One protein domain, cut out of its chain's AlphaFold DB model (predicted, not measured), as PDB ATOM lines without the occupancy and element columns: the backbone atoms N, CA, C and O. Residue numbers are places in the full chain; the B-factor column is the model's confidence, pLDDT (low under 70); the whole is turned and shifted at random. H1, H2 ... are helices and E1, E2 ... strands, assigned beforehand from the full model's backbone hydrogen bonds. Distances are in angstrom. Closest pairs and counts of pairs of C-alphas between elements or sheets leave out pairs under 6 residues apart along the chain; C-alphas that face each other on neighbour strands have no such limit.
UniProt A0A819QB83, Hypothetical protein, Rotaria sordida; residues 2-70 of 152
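What this domain is: This is residues 2 to 70 of the 152 residues of the protein "Hypothetical protein" of Rotaria sordida (UniProt A0A819QB83). A long two-stranded hairpin, E1 and E2, has the helix H1 packed along it on the E1 side, while the short helix H2 sits near the end where E1 begins. After E2 a long loop swings away and folds back, and residues 65 to 66 pair with E1. The 69 printed residues hold two named helices and two named strands in the order H1, H2, E1, E2, a mixed class with an antiparallel sheet. The whole is elongated, 46 by 25 by 20 A, and only just loose, close to compact, with a radius of gyration of the C-alphas of 13.3 A.

How they stand to each other: H1, residues 9 to 21, and E1, residues 33 to 40, have their closest C-alphas at Ile 19 and Cys 37, 7.0 A apart. H2, residues 25 to 30, is apart from H1; its closest C-alpha pair with E1 is Trp 27 and Trp 33, 5.2 A. E1 and E2, residues 43 to 50, form an antiparallel hairpin at 156 degrees, with N 36 and O 47 at 2.8 A and N 45 and O 38 at 2.8 A, within hydrogen-bond range. H1 and E2 are only just apart, closest 8.1 A. Residues 36 to 37 of E1 pair antiparallel with residues 65 to 66. Every O i to N i+4 pair is within hydrogen-bond range in H1, and 1 of 2 in H2.

Where its parts are: H1 spans 18.6 A from C-alpha 9 at (201.597, 404.702, 468.413). H2 spans 6.3 A, E1 22.3 A and E2 22.6 A, ending at C-alpha 50 at (221.442, 385.869, 457.438).

The domain as a whole: The farthest C-alphas, Glu 2 and Glu 30, are 47.2 A apart. The printed part has no cut, and its three links between named elements are tight. Residues 51 to 70 hold no named element. Mean pLDDT of the printed part is 74.6; residues 2 to 9, 51 to 63 and 69 to 70 are under 70.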
ATOM      1  N   GLU A   2     183.115 395.424 467.678       40.88
ATOM      2  CA  GLU A   2     184.534 395.120 467.858       40.88
ATOM      3  C   GLU A   2     185.270 396.457 467.939       40.88
ATOM      4  O   GLU A   2     185.277 397.224 466.978       40.88
ATOM      5  N   GLU A   3     185.821 396.773 469.110       39.56
ATOM      6  CA  GLU A   3     186.795 397.849 469.246       39.56
ATOM      7  C   GLU A   3     188.025 397.455 468.428       39.56
ATOM      8  O   GLU A   3     188.842 396.629 468.842       39.56
ATOM      9  N   THR A   4     188.152 398.026 467.233       44.97
ATOM     10  CA  THR A   4     189.420 398.075 466.512       44.97
ATOM     11  C   THR A   4     190.418 398.805 467.399       44.97
ATOM     12  O   THR A   4     190.414 400.032 467.478       44.97
ATOM     13  N   LEU A   5     191.220 398.017 468.115       44.31
ATOM     14  CA  LEU A   5     192.343 398.450 468.934       44.31
ATOM     15  C   LEU A   5     193.176 399.464 468.146       44.31
ATOM     16  O   LEU A   5     193.851 399.103 467.182       44.31
ATOM     17  N   SER A   6     193.134 400.719 468.592       51.28
ATOM     18  CA  SER A   6     194.205 401.693 468.402       51.28
ATOM     19  C   SER A   6     195.499 401.018 468.847       51.28
ATOM     20  O   SER A   6     195.792 400.952 470.041       51.28
ATOM     21  N   PHE A   7     196.226 400.428 467.903       56.88
ATOM     22  CA  PHE A   7     197.570 399.934 468.144       56.88
ATOM     23  C   PHE A   7     198.379 401.147 468.625       56.88
ATOM     24  O   PHE A   7     198.480 402.133 467.900       56.88
ATOM     25  N   ASP A   8     198.828 401.122 469.884       68.25
ATOM     26  CA  ASP A   8     199.508 402.241 470.544       68.25
ATOM     27  C   ASP A   8     200.626 402.776 469.639       68.25
ATOM     28  O   ASP A   8     201.594 402.056 469.386       68.25
ATOM     29  N   GLN A   9     200.533 404.031 469.185       67.44
ATOM     30  CA  GLN A   9     201.597 404.702 468.413       67.44
ATOM     31  C   GLN A   9     202.966 404.571 469.110       67.44
ATOM     32  O   GLN A   9     203.993 404.377 468.467       67.44
ATOM     33  N   ASN A  10     202.948 404.532 470.445       80.50
ATOM     34  CA  ASN A  10     204.097 404.276 471.311       80.50
ATOM     35  C   ASN A  10     204.815 402.943 471.004       80.50
ATOM     36  O   ASN A  10     206.039 402.862 471.060       80.50
ATOM     37  N   ILE A  11     204.084 401.879 470.655       81.19
ATOM     38  CA  ILE A  11     204.696 400.585 470.314       81.19
ATOM     39  C   ILE A  11     205.432 400.675 468.976       81.19
ATOM     40  O   ILE A  11     206.531 400.135 468.859       81.19
ATOM     41  N   GLU A  12     204.859 401.341 467.972       80.62
ATOM     42  CA  GLU A  12     205.502 401.457 466.660       80.62
ATOM     43  C   GLU A  12     206.791 402.276 466.712       80.62
ATOM     44  O   GLU A  12     207.788 401.842 466.125       80.62
ATOM     45  N   GLU A  13     206.786 403.388 467.455       85.31
ATOM     46  CA  GLU A  13     207.965 404.229 467.699       85.31
ATOM     47  C   GLU A  13     209.060 403.453 468.433       85.31
ATOM     48  O   GLU A  13     210.200 403.397 467.975       85.31
ATOM     49  N   ARG A  14     208.709 402.744 469.515       85.38
ATOM     50  CA  ARG A  14     209.664 401.890 470.244       85.38
ATOM     51  C   ARG A  14     210.257 400.796 469.371       85.38
ATOM     52  O   ARG A  14     211.418 400.430 469.534       85.38
ATOM     53  N   VAL A  15     209.466 400.245 468.456       85.94
ATOM     54  CA  VAL A  15     209.932 399.224 467.514       85.94
ATOM     55  C   VAL A  15     210.854 399.832 466.459       85.94
ATOM     56  O   VAL A  15     211.832 399.186 466.084       85.94
ATOM     57  N   ASP A  16     210.602 401.066 466.013       86.81
ATOM     58  CA  ASP A  16     211.541 401.800 465.156       86.81
ATOM     59  C   ASP A  16     212.862 402.071 465.865       86.81
ATOM     60  O   ASP A  16     213.918 401.776 465.311       86.81
ATOM     61  N   GLU A  17     212.820 402.592 467.091       88.94
ATOM     62  CA  GLU A  17     214.014 402.829 467.906       88.94
ATOM     63  C   GLU A  17     214.814 401.539 468.103       88.94
ATOM     64  O   GLU A  17     216.024 401.502 467.867       88.94
ATOM     65  N   LEU A  18     214.125 400.450 468.454       89.62
ATOM     66  CA  LEU A  18     214.725 399.137 468.637       89.62
ATOM     67  C   LEU A  18     215.395 398.642 467.352       89.62
ATOM     68  O   LEU A  18     216.567 398.283 467.388       89.62
ATOM     69  N   ILE A  19     214.704 398.661 466.210       88.75
ATOM     70  CA  ILE A  19     215.290 398.245 464.926       88.75
ATOM     71  C   ILE A  19     216.462 399.138 464.522       88.75
ATOM     72  O   ILE A  19     217.481 398.631 464.052       88.75
ATOM     73  N   ASN A  20     216.353 400.450 464.730       89.00
ATOM     74  CA  ASN A  20     217.424 401.389 464.421       89.00
ATOM     75  C   ASN A  20     218.670 401.139 465.278       89.00
ATOM     76  O   ASN A  20     219.777 401.292 464.770       89.00
ATOM     77  N   SER A  21     218.524 400.660 466.519       90.94
ATOM     78  CA  SER A  21     219.672 400.272 467.354       90.94
ATOM     79  C   SER A  21     220.496 399.111 466.771       90.94
ATOM     80  O   SER A  21     221.693 399.007 467.038       90.94
ATOM     81  N   PHE A  22     219.893 398.278 465.912       89.06
ATOM     82  CA  PHE A  22     220.570 397.185 465.206       89.06
ATOM     83  C   PHE A  22     221.111 397.586 463.824       89.06
ATOM     84  O   PHE A  22     221.754 396.775 463.157       89.06
ATOM     85  N   ARG A  23     220.892 398.827 463.368       88.00
ATOM     86  CA  ARG A  23     221.447 399.343 462.104       88.00
ATOM     87  C   ARG A  23     222.882 399.849 462.286       88.00
ATOM     88  O   ARG A  23     223.175 401.012 462.026       88.00
ATOM     89  N   SER A  24     223.779 398.976 462.739       89.12
ATOM     90  CA  SER A  24     225.214 399.269 462.854       89.12
ATOM     91  C   SER A  24     226.043 398.467 461.846       89.12
ATOM     92  O   SER A  24     225.600 397.427 461.350       89.12
ATOM     93  N   SER A  25     227.266 398.936 461.565       86.69
ATOM     94  CA  SER A  25     228.220 398.260 460.668       86.69
ATOM     95  C   SER A  25     228.543 396.837 461.127       86.69
ATOM     96  O   SER A  25     228.711 395.945 460.301       86.69
ATOM     97  N   PHE A  26     228.538 396.602 462.442       88.62
ATOM     98  CA  PHE A  26     228.713 395.277 463.029       88.62
ATOM     99  C   PHE A  26     227.702 394.268 462.464       88.62
ATOM    100  O   PHE A  26     228.083 393.191 462.013       88.62
ATOM    101  N   TRP A  27     226.411 394.613 462.444       84.38
ATOM    102  CA  TRP A  27     225.372 393.707 461.949       84.38
ATOM    103  C   TRP A  27     225.373 393.631 460.423       84.38
ATOM    104  O   TRP A  27     225.362 392.537 459.857       84.38
ATOM    105  N   ILE A  28     225.399 394.789 459.762       82.38
ATOM    106  CA  ILE A  28     225.147 394.885 458.321       82.38
ATOM    107  C   ILE A  28     226.397 394.543 457.508       82.38
ATOM    108  O   ILE A  28     226.317 393.697 456.622       82.38
ATOM    109  N   ASP A  29     227.537 395.167 457.800       81.38
ATOM    110  CA  ASP A  29     228.733 395.071 456.960       81.38
ATOM    111  C   ASP A  29     229.592 393.867 457.346       81.38
ATOM    112  O   ASP A  29     229.918 393.046 456.486       81.38
ATOM    113  N   GLU A  30     229.905 393.728 458.636       86.38
ATOM    114  CA  GLU A  30     230.813 392.689 459.139       86.38
ATOM    115  C   GLU A  30     230.165 391.300 459.121       86.38
ATOM    116  O   GLU A  30     230.768 390.341 458.640       86.38
ATOM    117  N   HIS A  31     228.930 391.187 459.617       83.12
ATOM    118  CA  HIS A  31     228.258 389.892 459.777       83.12
ATOM    119  C   HIS A  31     227.244 389.582 458.670       83.12
ATOM    120  O   HIS A  31     226.834 388.428 458.529       83.12
ATOM    121  N   GLN A  32     226.844 390.575 457.862       81.19
ATOM    122  CA  GLN A  32     225.798 390.422 456.836       81.19
ATOM    123  C   GLN A  32     224.504 389.816 457.417       81.19
ATOM    124  O   GLN A  32     223.834 388.977 456.796       81.19
ATOM    125  N   TRP A  33     224.180 390.221 458.646       83.50
ATOM    126  CA  TRP A  33     223.009 389.806 459.404       83.50
ATOM    127  C   TRP A  33     222.006 390.947 459.480       83.50
ATOM    128  O   TRP A  33     222.334 392.092 459.786       83.50
ATOM    129  N   PHE A  34     220.746 390.608 459.243       83.50
ATOM    130  CA  PHE A  34     219.634 391.532 459.374       83.50
ATOM    131  C   PHE A  34     218.828 391.176 460.610       83.50
ATOM    132  O   PHE A  34     218.600 390.000 460.892       83.50
ATOM    133  N   VAL A  35     218.375 392.192 461.338       84.62
ATOM    134  CA  VAL A  35     217.445 391.986 462.445       84.62
ATOM    135  C   VAL A  35     216.036 392.196 461.924       84.62
ATOM    136  O   VAL A  35     215.717 393.231 461.333       84.62
ATOM    137  N   ARG A  36     215.203 391.179 462.122       81.75
ATOM    138  CA  ARG A  36     213.772 391.189 461.842       81.75
ATOM    139  C   ARG A  36     213.029 391.397 463.147       81.75
ATOM    140  O   ARG A  36     213.233 390.637 464.089       81.75
ATOM    141  N   CYS A  37     212.143 392.382 463.170       83.88
ATOM    142  CA  CYS A  37     211.182 392.561 464.247       83.88
ATOM    143  C   CYS A  37     209.789 392.159 463.772       83.88
ATOM    144  O   CYS A  37     209.363 392.550 462.682       83.88
ATOM    145  N   ILE A  38     209.097 391.383 464.603       80.88
ATOM    146  CA  ILE A  38     207.716 390.957 464.396       80.88
ATOM    147  C   ILE A  38     206.924 391.279 465.656       80.88
ATOM    148  O   ILE A  38     207.327 390.910 466.757       80.88
ATOM    149  N   ILE A  39     205.786 391.949 465.490       79.94
ATOM    150  CA  ILE A  39     204.866 392.234 466.591       79.94
ATOM    151  C   ILE A  39     203.649 391.324 466.477       79.94
ATOM    152  O   ILE A  39     202.896 391.411 465.509       79.94
ATOM    153  N   GLN A  40     203.417 390.493 467.490       74.50
ATOM    154  CA  GLN A  40     202.252 389.614 467.543       74.50
ATOM    155  C   GLN A  40     201.612 389.672 468.930       74.50
ATOM    156  O   GLN A  40     202.268 389.410 469.931       74.50
ATOM    157  N   LYS A  41     200.316 390.014 468.998       75.25
ATOM    158  CA  LYS A  41     199.518 390.034 470.245       75.25
ATOM    159  C   LYS A  41     200.204 390.764 471.424       75.25
ATOM    160  O   LYS A  41     200.046 390.350 472.567       75.25
ATOM    161  N   LYS A  42     200.918 391.867 471.141       76.69
ATOM    162  CA  LYS A  42     201.723 392.696 472.076       76.69
ATOM    163  C   LYS A  42     203.108 392.155 472.458       76.69
ATOM    164  O   LYS A  42     203.801 392.788 473.248       76.69
ATOM    165  N   THR A  43     203.542 391.039 471.892       78.94
ATOM    166  CA  THR A  43     204.909 390.537 472.054       78.94
ATOM    167  C   THR A  43     205.763 390.967 470.866       78.94
ATOM    168  O   THR A  43     205.330 390.865 469.716       78.94
ATOM    169  N   ILE A  44     206.968 391.460 471.158       83.62
ATOM    170  CA  ILE A  44     207.999 391.768 470.167       83.62
ATOM    171  C   ILE A  44     208.914 390.553 470.057       83.62
ATOM    172  O   ILE A  44     209.500 390.120 471.049       83.62
ATOM    173  N   TYR A  45     209.054 390.033 468.846       82.50
ATOM    174  CA  TYR A  45     209.993 388.975 468.517       82.50
ATOM    175  C   TYR A  45     211.106 389.547 467.646       82.50
ATOM    176  O   TYR A  45     210.834 390.195 466.633       82.50
ATOM    177  N   LEU A  46     212.353 389.301 468.049       85.31
ATOM    178  CA  LEU A  46     213.544 389.676 467.297       85.31
ATOM    179  C   LEU A  46     214.230 388.421 466.772       85.31
ATOM    180  O   LEU A  46     214.504 387.493 467.533       85.31
ATOM    181  N   TYR A  47     214.546 388.427 465.484       82.38
ATOM    182  CA  TYR A  47     215.269 387.346 464.827       82.38
ATOM    183  C   TYR A  47     216.472 387.913 464.092       82.38
ATOM    184  O   TYR A  47     216.354 388.916 463.387       82.38
ATOM    185  N   THR A  48     217.619 387.257 464.222       83.25
ATOM    186  CA  THR A  48     218.752 387.474 463.328       83.25
ATOM    187  C   THR A  48     218.574 386.585 462.105       83.25
ATOM    188  O   THR A  48     218.375 385.376 462.210       83.25
ATOM    189  N   ILE A  49     218.612 387.191 460.925       78.44
ATOM    190  CA  ILE A  49     218.436 386.502 459.651       78.44
ATOM    191  C   ILE A  49     219.673 386.778 458.817       78.44
ATOM    192  O   ILE A  49     220.005 387.930 458.534       78.44
ATOM    193  N   SER A  50     220.370 385.717 458.413       74.94
ATOM    194  CA  SER A  50     221.442 385.869 457.438       74.94
ATOM    195  C   SER A  50     220.843 386.134 456.059       74.94
ATOM    196  O   SER A  50     219.760 385.647 455.725       74.94
ATOM    197  N   LYS A  51     221.579 386.857 455.215       67.44
ATOM    198  CA  LYS A  51     221.186 387.162 453.829       67.44
ATOM    199  C   LYS A  51     220.731 385.938 453.014       67.44
ATOM    200  O   LYS A  51     219.943 386.082 452.086       67.44
ATOM    201  N   ILE A  52     221.213 384.743 453.362       60.62
ATOM    202  CA  ILE A  52     220.934 383.482 452.662       60.62
ATOM    203  C   ILE A  52     219.538 382.938 453.008       60.62
ATOM    204  O   ILE A  52     218.868 382.377 452.146       60.62
ATOM    205  N   PHE A  53     219.066 383.131 454.245       59.66
ATOM    206  CA  PHE A  53     217.813 382.530 454.728       59.66
ATOM    207  C   PHE A  53     216.586 383.433 454.589       59.66
ATOM    208  O   PHE A  53     215.499 383.091 455.055       59.66
ATOM    209  N   TYR A  54     216.742 384.565 453.904       60.06
ATOM    210  CA  TYR A  54     215.728 385.606 453.787       60.06
ATOM    211  C   TYR A  54     214.378 385.111 453.231       60.06
ATOM    212  O   TYR A  54     213.331 385.649 453.582       60.06
ATOM    213  N   ASN A  55     214.386 384.050 452.417       57.38
ATOM    214  CA  ASN A  55     213.202 383.570 451.694       57.38
ATOM    215  C   ASN A  55     212.484 382.372 452.348       57.38
ATOM    216  O   ASN A  55     211.481 381.908 451.803       57.38
ATOM    217  N   TYR A  56     212.981 381.850 453.477       57.56
ATOM    218  CA  TYR A  56     212.451 380.620 454.092       57.56
ATOM    219  C   TYR A  56     211.480 380.853 455.249       57.56
ATOM    220  O   TYR A  56     210.891 379.895 455.752       57.56
ATOM    221  N   ASP A  57     211.325 382.097 455.696       61.38
ATOM    222  CA  ASP A  57     210.694 382.389 456.976       61.38
ATOM    223  C   ASP A  57     209.226 382.833 456.819       61.38
ATOM    224  O   ASP A  57     208.906 383.765 456.080       61.38
ATOM    225  N   ASN A  58     208.323 382.147 457.525       59.50
ATOM    226  CA  ASN A  58     206.891 382.031 457.187       59.50
ATOM    227  C   ASN A  58     205.975 382.968 457.965       59.50
ATOM    228  O   ASN A  58     204.756 382.779 458.012       59.50
ATOM    229  N   VAL A  59     206.550 383.966 458.625       60.19
ATOM    230  CA  VAL A  59     205.787 384.835 459.508       60.19
ATOM    231  C   VAL A  59     205.278 386.038 458.719       60.19
ATOM    232  O   VAL A  59     205.991 387.015 458.499       60.19
ATOM    233  N   LEU A  60     204.023 385.942 458.271       59.88
ATOM    234  CA  LEU A  60     203.301 387.049 457.637       59.88
ATOM    235  C   LEU A  60     202.794 388.100 458.623       59.88
ATOM    236  O   LEU A  60     202.466 389.208 458.205       59.88
ATOM    237  N   PHE A  61     202.655 387.749 459.901       59.19
ATOM    238  CA  PHE A  61     201.769 388.491 460.789       59.19
ATOM    239  C   PHE A  61     202.544 389.371 461.765       59.19
ATOM    240  O   PHE A  61     203.192 388.877 462.684       59.19
ATOM    241  N   GLY A  62     202.439 390.680 461.538       60.88
ATOM    242  CA  GLY A  62     203.016 391.752 462.346       60.88
ATOM    243  C   GLY A  62     203.518 392.897 461.466       60.88
ATOM    244  O   GLY A  62     203.700 392.723 460.260       60.88
ATOM    245  N   SER A  63     203.761 394.068 462.054       63.94
ATOM    246  CA  SER A  63     204.565 395.092 461.386       63.94
ATOM    247  C   SER A  63     205.975 394.533 461.204       63.94
ATOM    248  O   SER A  63     206.715 394.305 462.161       63.94
ATOM    249  N   LEU A  64     206.315 394.221 459.955       71.50
ATOM    250  CA  LEU A  64     207.629 393.725 459.590       71.50
ATOM    251  C   LEU A  64     208.570 394.918 459.477       71.50
ATOM    252  O   LEU A  64     208.464 395.699 458.531       71.50
ATOM    253  N   LYS A  65     209.510 395.040 460.413       76.94
ATOM    254  CA  LYS A  65     210.605 396.009 460.301       76.94
ATOM    255  C   LYS A  65     211.932 395.276 460.205       76.94
ATOM    256  O   LYS A  65     212.180 394.301 460.917       76.94
ATOM    257  N   LEU A  66     212.751 395.734 459.268       77.50
ATOM    258  CA  LEU A  66     214.029 395.137 458.915       77.50
ATOM    259  C   LEU A  66     215.105 396.213 458.892       77.50
ATOM    260  O   LEU A  66     214.860 397.382 458.568       77.50
ATOM    261  N   THR A  67     216.325 395.797 459.212       79.44
ATOM    262  CA  THR A  67     217.493 396.670 459.109       79.44
ATOM    263  C   THR A  67     217.935 396.909 457.661       79.44
ATOM    264  O   THR A  67     218.630 397.889 457.424       79.44
ATOM    265  N   ASP A  68     217.495 396.088 456.696       75.19
ATOM    266  CA  ASP A  68     217.812 396.240 455.268       75.19
ATOM    267  C   ASP A  68     217.088 397.458 454.647       75.19
ATOM    268  O   ASP A  68     215.863 397.431 454.498       75.19
ATOM    269  N   PRO A  69     217.820 398.513 454.234       67.56
ATOM    270  CA  PRO A  69     217.235 399.732 453.674       67.56
ATOM    271  C   PRO A  69     216.628 399.532 452.278       67.56
ATOM    272  O   PRO A  69     215.859 400.373 451.819       67.56
ATOM    273  N   GLN A  70     216.962 398.438 451.585       68.31
ATOM    274  CA  GLN A  70     216.417 398.116 450.263       68.31
ATOM    275  C   GLN A  70     215.239 397.143 450.315       68.31
ATOM    276  O   GLN A  70     214.665 396.820 449.265       68.31
TER     277      GLN A  70